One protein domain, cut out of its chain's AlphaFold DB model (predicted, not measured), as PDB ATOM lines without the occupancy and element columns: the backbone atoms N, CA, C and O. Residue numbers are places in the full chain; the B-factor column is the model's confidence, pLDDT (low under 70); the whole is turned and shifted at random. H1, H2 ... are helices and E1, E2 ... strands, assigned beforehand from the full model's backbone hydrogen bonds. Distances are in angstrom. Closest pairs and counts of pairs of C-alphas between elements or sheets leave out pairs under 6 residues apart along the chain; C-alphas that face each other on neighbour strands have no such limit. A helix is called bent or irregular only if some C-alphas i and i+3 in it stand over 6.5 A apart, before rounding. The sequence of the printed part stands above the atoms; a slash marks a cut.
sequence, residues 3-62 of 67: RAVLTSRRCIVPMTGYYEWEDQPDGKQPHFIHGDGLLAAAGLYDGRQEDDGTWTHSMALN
ATOM      1  N   ARG A   3     125.922 148.179 142.298       86.56
ATOM      2  CA  ARG A   3     126.415 147.789 140.956       86.56
ATOM      3  C   ARG A   3     125.738 146.531 140.388       86.56
ATOM      4  O   ARG A   3     125.382 146.516 139.214       86.56
ATOM      5  N   ALA A   4     125.570 145.490 141.204       87.00
ATOM      6  CA  ALA A   4     124.960 144.234 140.764       87.00
ATOM      7  C   ALA A   4     123.456 144.404 140.486       87.00
ATOM      8  O   ALA A   4     122.981 144.063 139.404       87.00
ATOM      9  N   VAL A   5     122.730 145.014 141.428       90.06
ATOM     10  CA  VAL A   5     121.274 145.211 141.334       90.06
ATOM     11  C   VAL A   5     120.873 146.171 140.213       90.06
ATOM     12  O   VAL A   5     119.839 145.971 139.587       90.06
ATOM     13  N   LEU A   6     121.727 147.139 139.861       88.81
ATOM     14  CA  LEU A   6     121.495 148.041 138.727       88.81
ATOM     15  C   LEU A   6     121.363 147.299 137.385       88.81
ATOM     16  O   LEU A   6     120.645 147.755 136.496       88.81
ATOM     17  N   THR A   7     122.037 146.157 137.238       90.00
ATOM     18  CA  THR A   7     122.059 145.405 135.973       90.00
ATOM     19  C   THR A   7     120.885 144.433 135.861       90.00
ATOM     20  O   THR A   7     120.323 144.280 134.780       90.00
ATOM     21  N   SER A   8     120.498 143.785 136.964       89.56
ATOM     22  CA  SER A   8     119.568 142.647 136.940       89.56
ATOM     23  C   SER A   8     118.290 142.824 137.763       89.56
ATOM     24  O   SER A   8     117.370 142.029 137.597       89.56
ATOM     25  N   ARG A   9     118.195 143.844 138.624       95.06
ATOM     26  CA  ARG A   9     117.075 144.031 139.566       95.06
ATOM     27  C   ARG A   9     116.500 145.446 139.511       95.06
ATOM     28  O   ARG A   9     116.420 146.159 140.509       95.06
ATOM     29  N   ARG A  10     116.118 145.861 138.304       96.88
ATOM     30  CA  ARG A  10     115.432 147.137 138.049       96.88
ATOM     31  C   ARG A  10     113.928 146.968 138.228       96.88
ATOM     32  O   ARG A  10     113.376 145.950 137.818       96.88
ATOM     33  N   CYS A  11     113.273 147.977 138.783       96.75
ATOM     34  CA  CYS A  11     111.822 148.033 138.906       96.75
ATOM     35  C   CYS A  11     111.295 149.432 138.570       96.75
ATOM     36  O   CYS A  11     112.052 150.399 138.461       96.75
ATOM     37  N   ILE A  12     109.979 149.519 138.393       97.56
ATOM     38  CA  ILE A  12     109.250 150.784 138.361       97.56
ATOM     39  C   ILE A  12     108.493 150.912 139.672       97.56
ATOM     40  O   ILE A  12     107.828 149.967 140.096       97.56
ATOM     41  N   VAL A  13     108.593 152.084 140.291       97.44
ATOM     42  CA  VAL A  13     107.865 152.420 141.511       97.44
ATOM     43  C   VAL A  13     106.736 153.377 141.141       97.44
ATOM     44  O   VAL A  13     107.014 154.535 140.808       97.44
ATOM     45  N   PRO A  14     105.477 152.905 141.134       97.50
ATOM     46  CA  PRO A  14     104.334 153.768 140.894       97.50
ATOM     47  C   PRO A  14     104.107 154.665 142.112       97.50
ATOM     48  O   PRO A  14     104.125 154.196 143.251       97.50
ATOM     49  N   MET A  15     103.888 155.954 141.879       97.75
ATOM     50  CA  MET A  15     103.665 156.941 142.936       97.75
ATOM     51  C   MET A  15     102.574 157.916 142.508       97.75
ATOM     52  O   MET A  15     102.499 158.298 141.345       97.75
ATOM     53  N   THR A  16     101.745 158.365 143.444       98.06
ATOM     54  CA  THR A  16     100.810 159.478 143.195       98.06
ATOM     55  C   THR A  16     101.527 160.830 143.141       98.06
ATOM     56  O   THR A  16     101.013 161.780 142.565       98.06
ATOM     57  N   GLY A  17     102.724 160.905 143.720       97.69
ATOM     58  CA  GLY A  17     103.593 162.072 143.794       97.69
ATOM     59  C   GLY A  17     104.685 161.836 144.837       97.69
ATOM     60  O   GLY A  17     104.780 160.743 145.401       97.69
ATOM     61  N   TYR A  18     105.504 162.845 145.107       97.81
ATOM     62  CA  TYR A  18     106.507 162.826 146.176       97.81
ATOM     63  C   TYR A  18     106.659 164.220 146.787       97.81
ATOM     64  O   TYR A  18     106.180 165.203 146.226       97.81
ATOM     65  N   TYR A  19     107.289 164.299 147.955       97.81
ATOM     66  CA  TYR A  19     107.529 165.566 148.637       97.81
ATOM     67  C   TYR A  19     108.990 165.979 148.516       97.81
ATOM     68  O   TYR A  19     109.881 165.144 148.665       97.81
ATOM     69  N   GLU A  20     109.211 167.270 148.304       97.88
ATOM     70  CA  GLU A  20     110.508 167.926 148.461       97.88
ATOM     71  C   GLU A  20     110.355 169.094 149.432       97.88
ATOM     72  O   GLU A  20     109.287 169.702 149.522       97.88
ATOM     73  N   TRP A  21     111.413 169.400 150.178       98.19
ATOM     74  CA  TRP A  21     111.402 170.472 151.170       98.19
ATOM     75  C   TRP A  21     112.306 171.608 150.721       98.19
ATOM     76  O   TRP A  21     113.511 171.423 150.557       98.19
ATOM     77  N   GLU A  22     111.721 172.789 150.572       97.50
ATOM     78  CA  GLU A  22     112.440 174.026 150.296       97.50
ATOM     79  C   GLU A  22     112.854 174.687 151.615       97.50
ATOM     80  O   GLU A  22     112.031 174.856 152.519       97.50
ATOM     81  N   ASP A  23     114.132 175.048 151.732       98.06
ATOM     82  CA  ASP A  23     114.630 175.823 152.867       98.06
ATOM     83  C   ASP A  23     114.115 177.266 152.789       98.06
ATOM     84  O   ASP A  23     114.308 177.956 151.789       98.06
ATOM     85  N   GLN A  24     113.486 177.733 153.866       97.38
ATOM     86  CA  GLN A  24     112.983 179.095 154.032       97.38
ATOM     87  C   GLN A  24     113.601 179.749 155.280       97.38
ATOM     88  O   GLN A  24     114.108 179.046 156.159       97.38
ATOM     89  N   PRO A  25     113.577 181.092 155.398       97.38
ATOM     90  CA  PRO A  25     114.154 181.787 156.553       97.38
ATOM     91  C   PRO A  25     113.604 181.341 157.919       97.38
ATOM     92  O   PRO A  25     114.311 181.445 158.919       97.38
ATOM     93  N   ASP A  26     112.367 180.850 157.969       95.56
ATOM     94  CA  ASP A  26     111.646 180.442 159.179       95.56
ATOM     95  C   ASP A  26     111.381 178.925 159.265       95.56
ATOM     96  O   ASP A  26     110.711 178.470 160.196       95.56
ATOM     97  N   GLY A  27     111.935 178.115 158.353       96.81
ATOM     98  CA  GLY A  27     111.786 176.661 158.409       96.81
ATOM     99  C   GLY A  27     111.946 175.950 157.069       96.81
ATOM    100  O   GLY A  27     112.722 176.355 156.211       96.81
ATOM    101  N   LYS A  28     111.223 174.836 156.907       98.31
ATOM    102  CA  LYS A  28     111.174 174.059 155.663       98.31
ATOM    103  C   LYS A  28     109.745 174.005 155.145       98.31
ATOM    104  O   LYS A  28     108.866 173.503 155.844       98.31
ATOM    105  N   GLN A  29     109.536 174.445 153.911       97.81
ATOM    106  CA  GLN A  29     108.246 174.342 153.239       97.81
ATOM    107  C   GLN A  29     108.184 173.038 152.432       97.81
ATOM    108  O   GLN A  29     108.962 172.876 151.490       97.81
ATOM    109  N   PRO A  30     107.280 172.097 152.761       98.12
ATOM    110  CA  PRO A  30     107.045 170.930 151.923       98.12
ATOM    111  C   PRO A  30     106.270 171.313 150.658       98.12
ATOM    112  O   PRO A  30     105.251 172.006 150.725       98.12
ATOM    113  N   HIS A  31     106.706 170.782 149.524       97.81
ATOM    114  CA  HIS A  31     106.026 170.856 148.235       97.81
ATOM    115  C   HIS A  31     105.663 169.450 147.777       97.81
ATOM    116  O   HIS A  31     106.524 168.574 147.735       97.81
ATOM    117  N   PHE A  32     104.395 169.229 147.431       98.00
ATOM    118  CA  PHE A  32     103.956 167.970 146.832       98.00
ATOM    119  C   PHE A  32     104.090 168.049 145.311       98.00
ATOM    120  O   PHE A  32     103.375 168.807 144.658       98.00
ATOM    121  N   ILE A  33     105.005 167.265 144.749       97.12
ATOM    122  CA  ILE A  33     105.272 167.194 143.314       97.12
ATOM    123  C   ILE A  33     104.492 166.013 142.739       97.12
ATOM    124  O   ILE A  33     104.714 164.858 143.114       97.12
ATOM    125  N   HIS A  34     103.578 166.300 141.814       97.25
ATOM    126  CA  HIS A  34     102.702 165.314 141.187       97.25
ATOM    127  C   HIS A  34     102.395 165.680 139.728       97.25
ATOM    128  O   HIS A  34     102.686 166.788 139.280       97.25
ATOM    129  N   GLY A  35     101.828 164.731 138.980       94.81
ATOM    130  CA  GLY A  35     101.318 164.948 137.622       94.81
ATOM    131  C   GLY A  35      99.812 164.697 137.540       94.81
ATOM    132  O   GLY A  35      99.156 164.504 138.563       94.81
ATOM    133  N   ASP A  36      99.280 164.638 136.319       94.56
ATOM    134  CA  ASP A  36      97.857 164.350 136.056       94.56
ATOM    135  C   ASP A  36      97.476 162.873 136.303       94.56
ATOM    136  O   ASP A  36      96.308 162.493 136.239       94.56
ATOM    137  N   GLY A  37      98.461 162.018 136.588       94.00
ATOM    138  CA  GLY A  37      98.296 160.594 136.861       94.00
ATOM    139  C   GLY A  37      99.470 160.036 137.665       94.00
ATOM    140  O   GLY A  37     100.252 160.789 138.247       94.00
ATOM    141  N   LEU A  38      99.607 158.706 137.700       97.00
ATOM    142  CA  LEU A  38     100.710 158.066 138.419       97.00
ATOM    143  C   LEU A  38     102.065 158.439 137.811       97.00
ATOM    144  O   LEU A  38     102.298 158.280 136.611       97.00
ATOM    145  N   LEU A  39     102.983 158.861 138.674       97.25
ATOM    146  CA  LEU A  39     104.399 158.951 138.364       97.25
ATOM    147  C   LEU A  39     105.024 157.552 138.385       97.25
ATOM    148  O   LEU A  39     104.632 156.686 139.169       97.25
ATOM    149  N   ALA A  40     106.040 157.353 137.549       97.56
ATOM    150  CA  ALA A  40     106.797 156.111 137.450       97.56
ATOM    151  C   ALA A  40     108.278 156.384 137.739       97.56
ATOM    152  O   ALA A  40     109.024 156.801 136.851       97.56
ATOM    153  N   ALA A  41     108.720 156.160 138.981       97.44
ATOM    154  CA  ALA A  41     110.133 156.304 139.323       97.44
ATOM    155  C   ALA A  41     110.928 155.049 138.959       97.44
ATOM    156  O   ALA A  41     110.480 153.920 139.160       97.44
ATOM    157  N   ALA A  42     112.145 155.254 138.456       97.94
ATOM    158  CA  ALA A  42     113.095 154.169 138.266       97.94
ATOM    159  C   ALA A  42     113.609 153.707 139.634       97.94
ATOM    160  O   ALA A  42     114.190 154.497 140.377       97.94
ATOM    161  N   GLY A  43     113.409 152.432 139.951       97.12
ATOM    162  CA  GLY A  43     113.851 151.825 141.196       97.12
ATOM    163  C   GLY A  43     114.801 150.654 140.977       97.12
ATOM    164  O   GLY A  43     114.922 150.101 139.879       97.12
ATOM    165  N   LEU A  44     115.463 150.271 142.060       97.19
ATOM    166  CA  LEU A  44     116.226 149.038 142.197       97.19
ATOM    167  C   LEU A  44     115.656 148.256 143.370       97.19
ATOM    168  O   LEU A  44     115.257 148.864 144.362       97.19
ATOM    169  N   TYR A  45     115.666 146.932 143.283       96.19
ATOM    170  CA  TYR A  45     115.272 146.072 144.393       96.19
ATOM    171  C   TYR A  45     116.324 145.003 144.676       96.19
ATOM    172  O   TYR A  45     117.146 144.664 143.824       96.19
ATOM    173  N   ASP A  46     116.300 144.462 145.886       95.12
ATOM    174  CA  ASP A  46     117.073 143.283 146.248       95.12
ATOM    175  C   ASP A  46     116.315 142.429 147.263       95.12
ATOM    176  O   ASP A  46     115.372 142.894 147.907       95.12
ATOM    177  N   GLY A  47     116.716 141.169 147.383       93.88
ATOM    178  CA  GLY A  47     116.222 140.252 148.404       93.88
ATOM    179  C   GLY A  47     117.399 139.580 149.089       93.88
ATOM    180  O   GLY A  47     118.286 139.063 148.408       93.88
ATOM    181  N   ARG A  48     117.403 139.575 150.420       92.88
ATOM    182  CA  ARG A  48     118.380 138.849 151.230       92.88
ATOM    183  C   ARG A  48     117.649 137.847 152.110       92.88
ATOM    184  O   ARG A  48     116.645 138.191 152.723       92.88
ATOM    185  N   GLN A  49     118.169 136.627 152.163       96.81
ATOM    186  CA  GLN A  49     117.724 135.646 153.141       96.81
ATOM    187  C   GLN A  49     118.396 135.930 154.490       96.81
ATOM    188  O   GLN A  49     119.614 136.136 154.541       96.81
ATOM    189  N   GLU A  50     117.596 135.971 155.547       96.25
ATOM    190  CA  GLU A  50     118.038 136.131 156.931       96.25
ATOM    191  C   GLU A  50     118.405 134.775 157.552       96.25
ATOM    192  O   GLU A  50     118.114 133.712 156.994       96.25
ATOM    193  N   ASP A  51     119.034 134.807 158.727       96.94
ATOM    194  CA  ASP A  51     119.539 133.605 159.405       96.94
ATOM    195  C   ASP A  51     118.420 132.622 159.807       96.94
ATOM    196  O   ASP A  51     118.651 131.418 159.905       96.94
ATOM    197  N   ASP A  52     117.192 133.116 160.000       96.69
ATOM    198  CA  ASP A  52     115.999 132.310 160.296       96.69
ATOM    199  C   ASP A  52     115.307 131.742 159.039       96.69
ATOM    200  O   ASP A  52     114.269 131.082 159.128       96.69
ATOM    201  N   GLY A  53     115.884 131.984 157.857       95.88
ATOM    202  CA  GLY A  53     115.374 131.529 156.569       95.88
ATOM    203  C   GLY A  53     114.322 132.442 155.937       95.88
ATOM    204  O   GLY A  53     113.920 132.167 154.798       95.88
ATOM    205  N   THR A  54     113.897 133.516 156.611       97.62
ATOM    206  CA  THR A  54     112.991 134.523 156.039       97.62
ATOM    207  C   THR A  54     113.687 135.361 154.966       97.62
ATOM    208  O   THR A  54     114.912 135.403 154.880       97.62
ATOM    209  N   TRP A  55     112.903 136.011 154.103       96.62
ATOM    210  CA  TRP A  55     113.424 136.905 153.069       96.62
ATOM    211  C   TRP A  55     113.075 138.353 153.385       96.62
ATOM    212  O   TRP A  55     111.899 138.716 153.448       96.62
ATOM    213  N   THR A  56     114.100 139.192 153.482       96.62
ATOM    214  CA  THR A  56     113.950 140.644 153.538       96.62
ATOM    215  C   THR A  56     114.121 141.220 152.143       96.62
ATOM    216  O   THR A  56     115.173 141.079 151.513       96.62
ATOM    217  N   HIS A  57     113.095 141.918 151.664       94.50
ATOM    218  CA  HIS A  57     113.167 142.686 150.428       94.50
ATOM    219  C   HIS A  57     113.475 144.150 150.720       94.50
ATOM    220  O   HIS A  57     112.954 144.743 151.661       94.50
ATOM    221  N   SER A  58     114.330 144.744 149.898       95.00
ATOM    222  CA  SER A  58     114.685 146.160 149.973       95.00
ATOM    223  C   SER A  58     114.559 146.806 148.603       95.00
ATOM    224  O   SER A  58     114.721 146.145 147.578       95.00
ATOM    225  N   MET A  59     114.292 148.110 148.587       96.25
ATOM    226  CA  MET A  59     114.159 148.902 147.369       96.25
ATOM    227  C   MET A  59     114.787 150.283 147.555       96.25
ATOM    228  O   MET A  59     114.742 150.847 148.646       96.25
ATOM    229  N   ALA A  60     115.335 150.840 146.478       96.44
ATOM    230  CA  ALA A  60     115.800 152.219 146.412       96.44
ATOM    231  C   ALA A  60     115.282 152.905 145.141       96.44
ATOM    232  O   ALA A  60     115.177 152.271 144.090       96.44
ATOM    233  N   LEU A  61     114.992 154.205 145.233       97.25
ATOM    234  CA  LEU A  61     114.694 155.049 144.075       97.25
ATOM    235  C   LEU A  61     115.992 155.598 143.483       97.25
ATOM    236  O   LEU A  61     116.865 156.070 144.211       97.25
ATOM    237  N   ASN A  62     116.107 155.577 142.158       95.62
ATOM    238  CA  ASN A  62     117.178 156.278 141.466       95.62
ATOM    239  C   ASN A  62     116.863 157.774 141.443       95.62
ATOM    240  O   ASN A  62     115.833 158.190 140.913       95.62
TER     241      ASN A  62
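This is residues 3 to 62 of the 67 residues of an uncharacterized protein of Cryobacterium sp. MDT1-3 (UniProt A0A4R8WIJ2). Two antiparallel hairpins, E2 with E3 and E4 with E5, splay apart as an open V, their tips at opposite ends of the long axis. E1 runs beside the first part of the bent strand E4 and makes the E4-E5 arm a strongly twisted three-stranded sheet, while the short helix H1 only grazes that sheet. The printed part has 60 residues with one named helix and five named strands, in the order H1 E1 E2 E3 E4 E5; the sheets are E1 - E4 - E5 and E2 - E3, both antiparallel, and the class is mostly strand. The whole is extended, with a radius of gyration of the C-alphas of 16.5 A, and elongated, spanning 49 by 28 by 21 A.

H1, residues 3 to 8, is on the sheet of E1, residues 10 to 15, E4, residues 39 to 49, and E5, residues 55 to 61, but only grazes it with residues 4 to 8. The closest C-alphas of H1 and E4 are those of Leu 6 and Leu 44, 6.4 A apart. In H1, 1 of 2 O i to N i+4 pairs and 2 of 3 O i to N i+3 pairs are within hydrogen-bond range. E1, an edge strand, is antiparallel to E4 at 127 degrees, with N 11 and O 43 at 2.9 A and N 41 and O 13 at 3.0 A. E1 runs on into E2, residues 18 to 24, across a break of 2 residues, at 71 degrees; the two meet only through their link. E2 and E3, residues 27 to 33, form a hairpin, antiparallel at 150 degrees, with N 20 and O 31 at 3.0 A. E3 and E4 are apart. E4, the inner strand, bends by 57 degrees at residue 42. E4 and E5 form a hairpin, antiparallel at 151 degrees, with N 46 and O 58 at 2.9 A; E5 is the other edge strand. E2 is apart from both E4 and E5.

H1 begins at C-alpha 3 (126.415, 147.789, 140.956) and is 9.5 A long from first to last C-alpha. E1 is 16.1 A long, E2 19.2 A and E3 19.0 A; E2 ends at C-alpha 24 (112.983, 179.095, 154.032). E4, the longest strand with 11 residues, measures 30.6 A. E5 measures 20.3 A and ends at C-alpha 61 (114.694, 155.049, 144.075).

The two C-alphas farthest apart are those of Pro 25 and Gly 53, 50.3 A. The printed part has no cut, and its five links are tight. The mean pLDDT of the printed part is 95.9, and no printed residue is under 70.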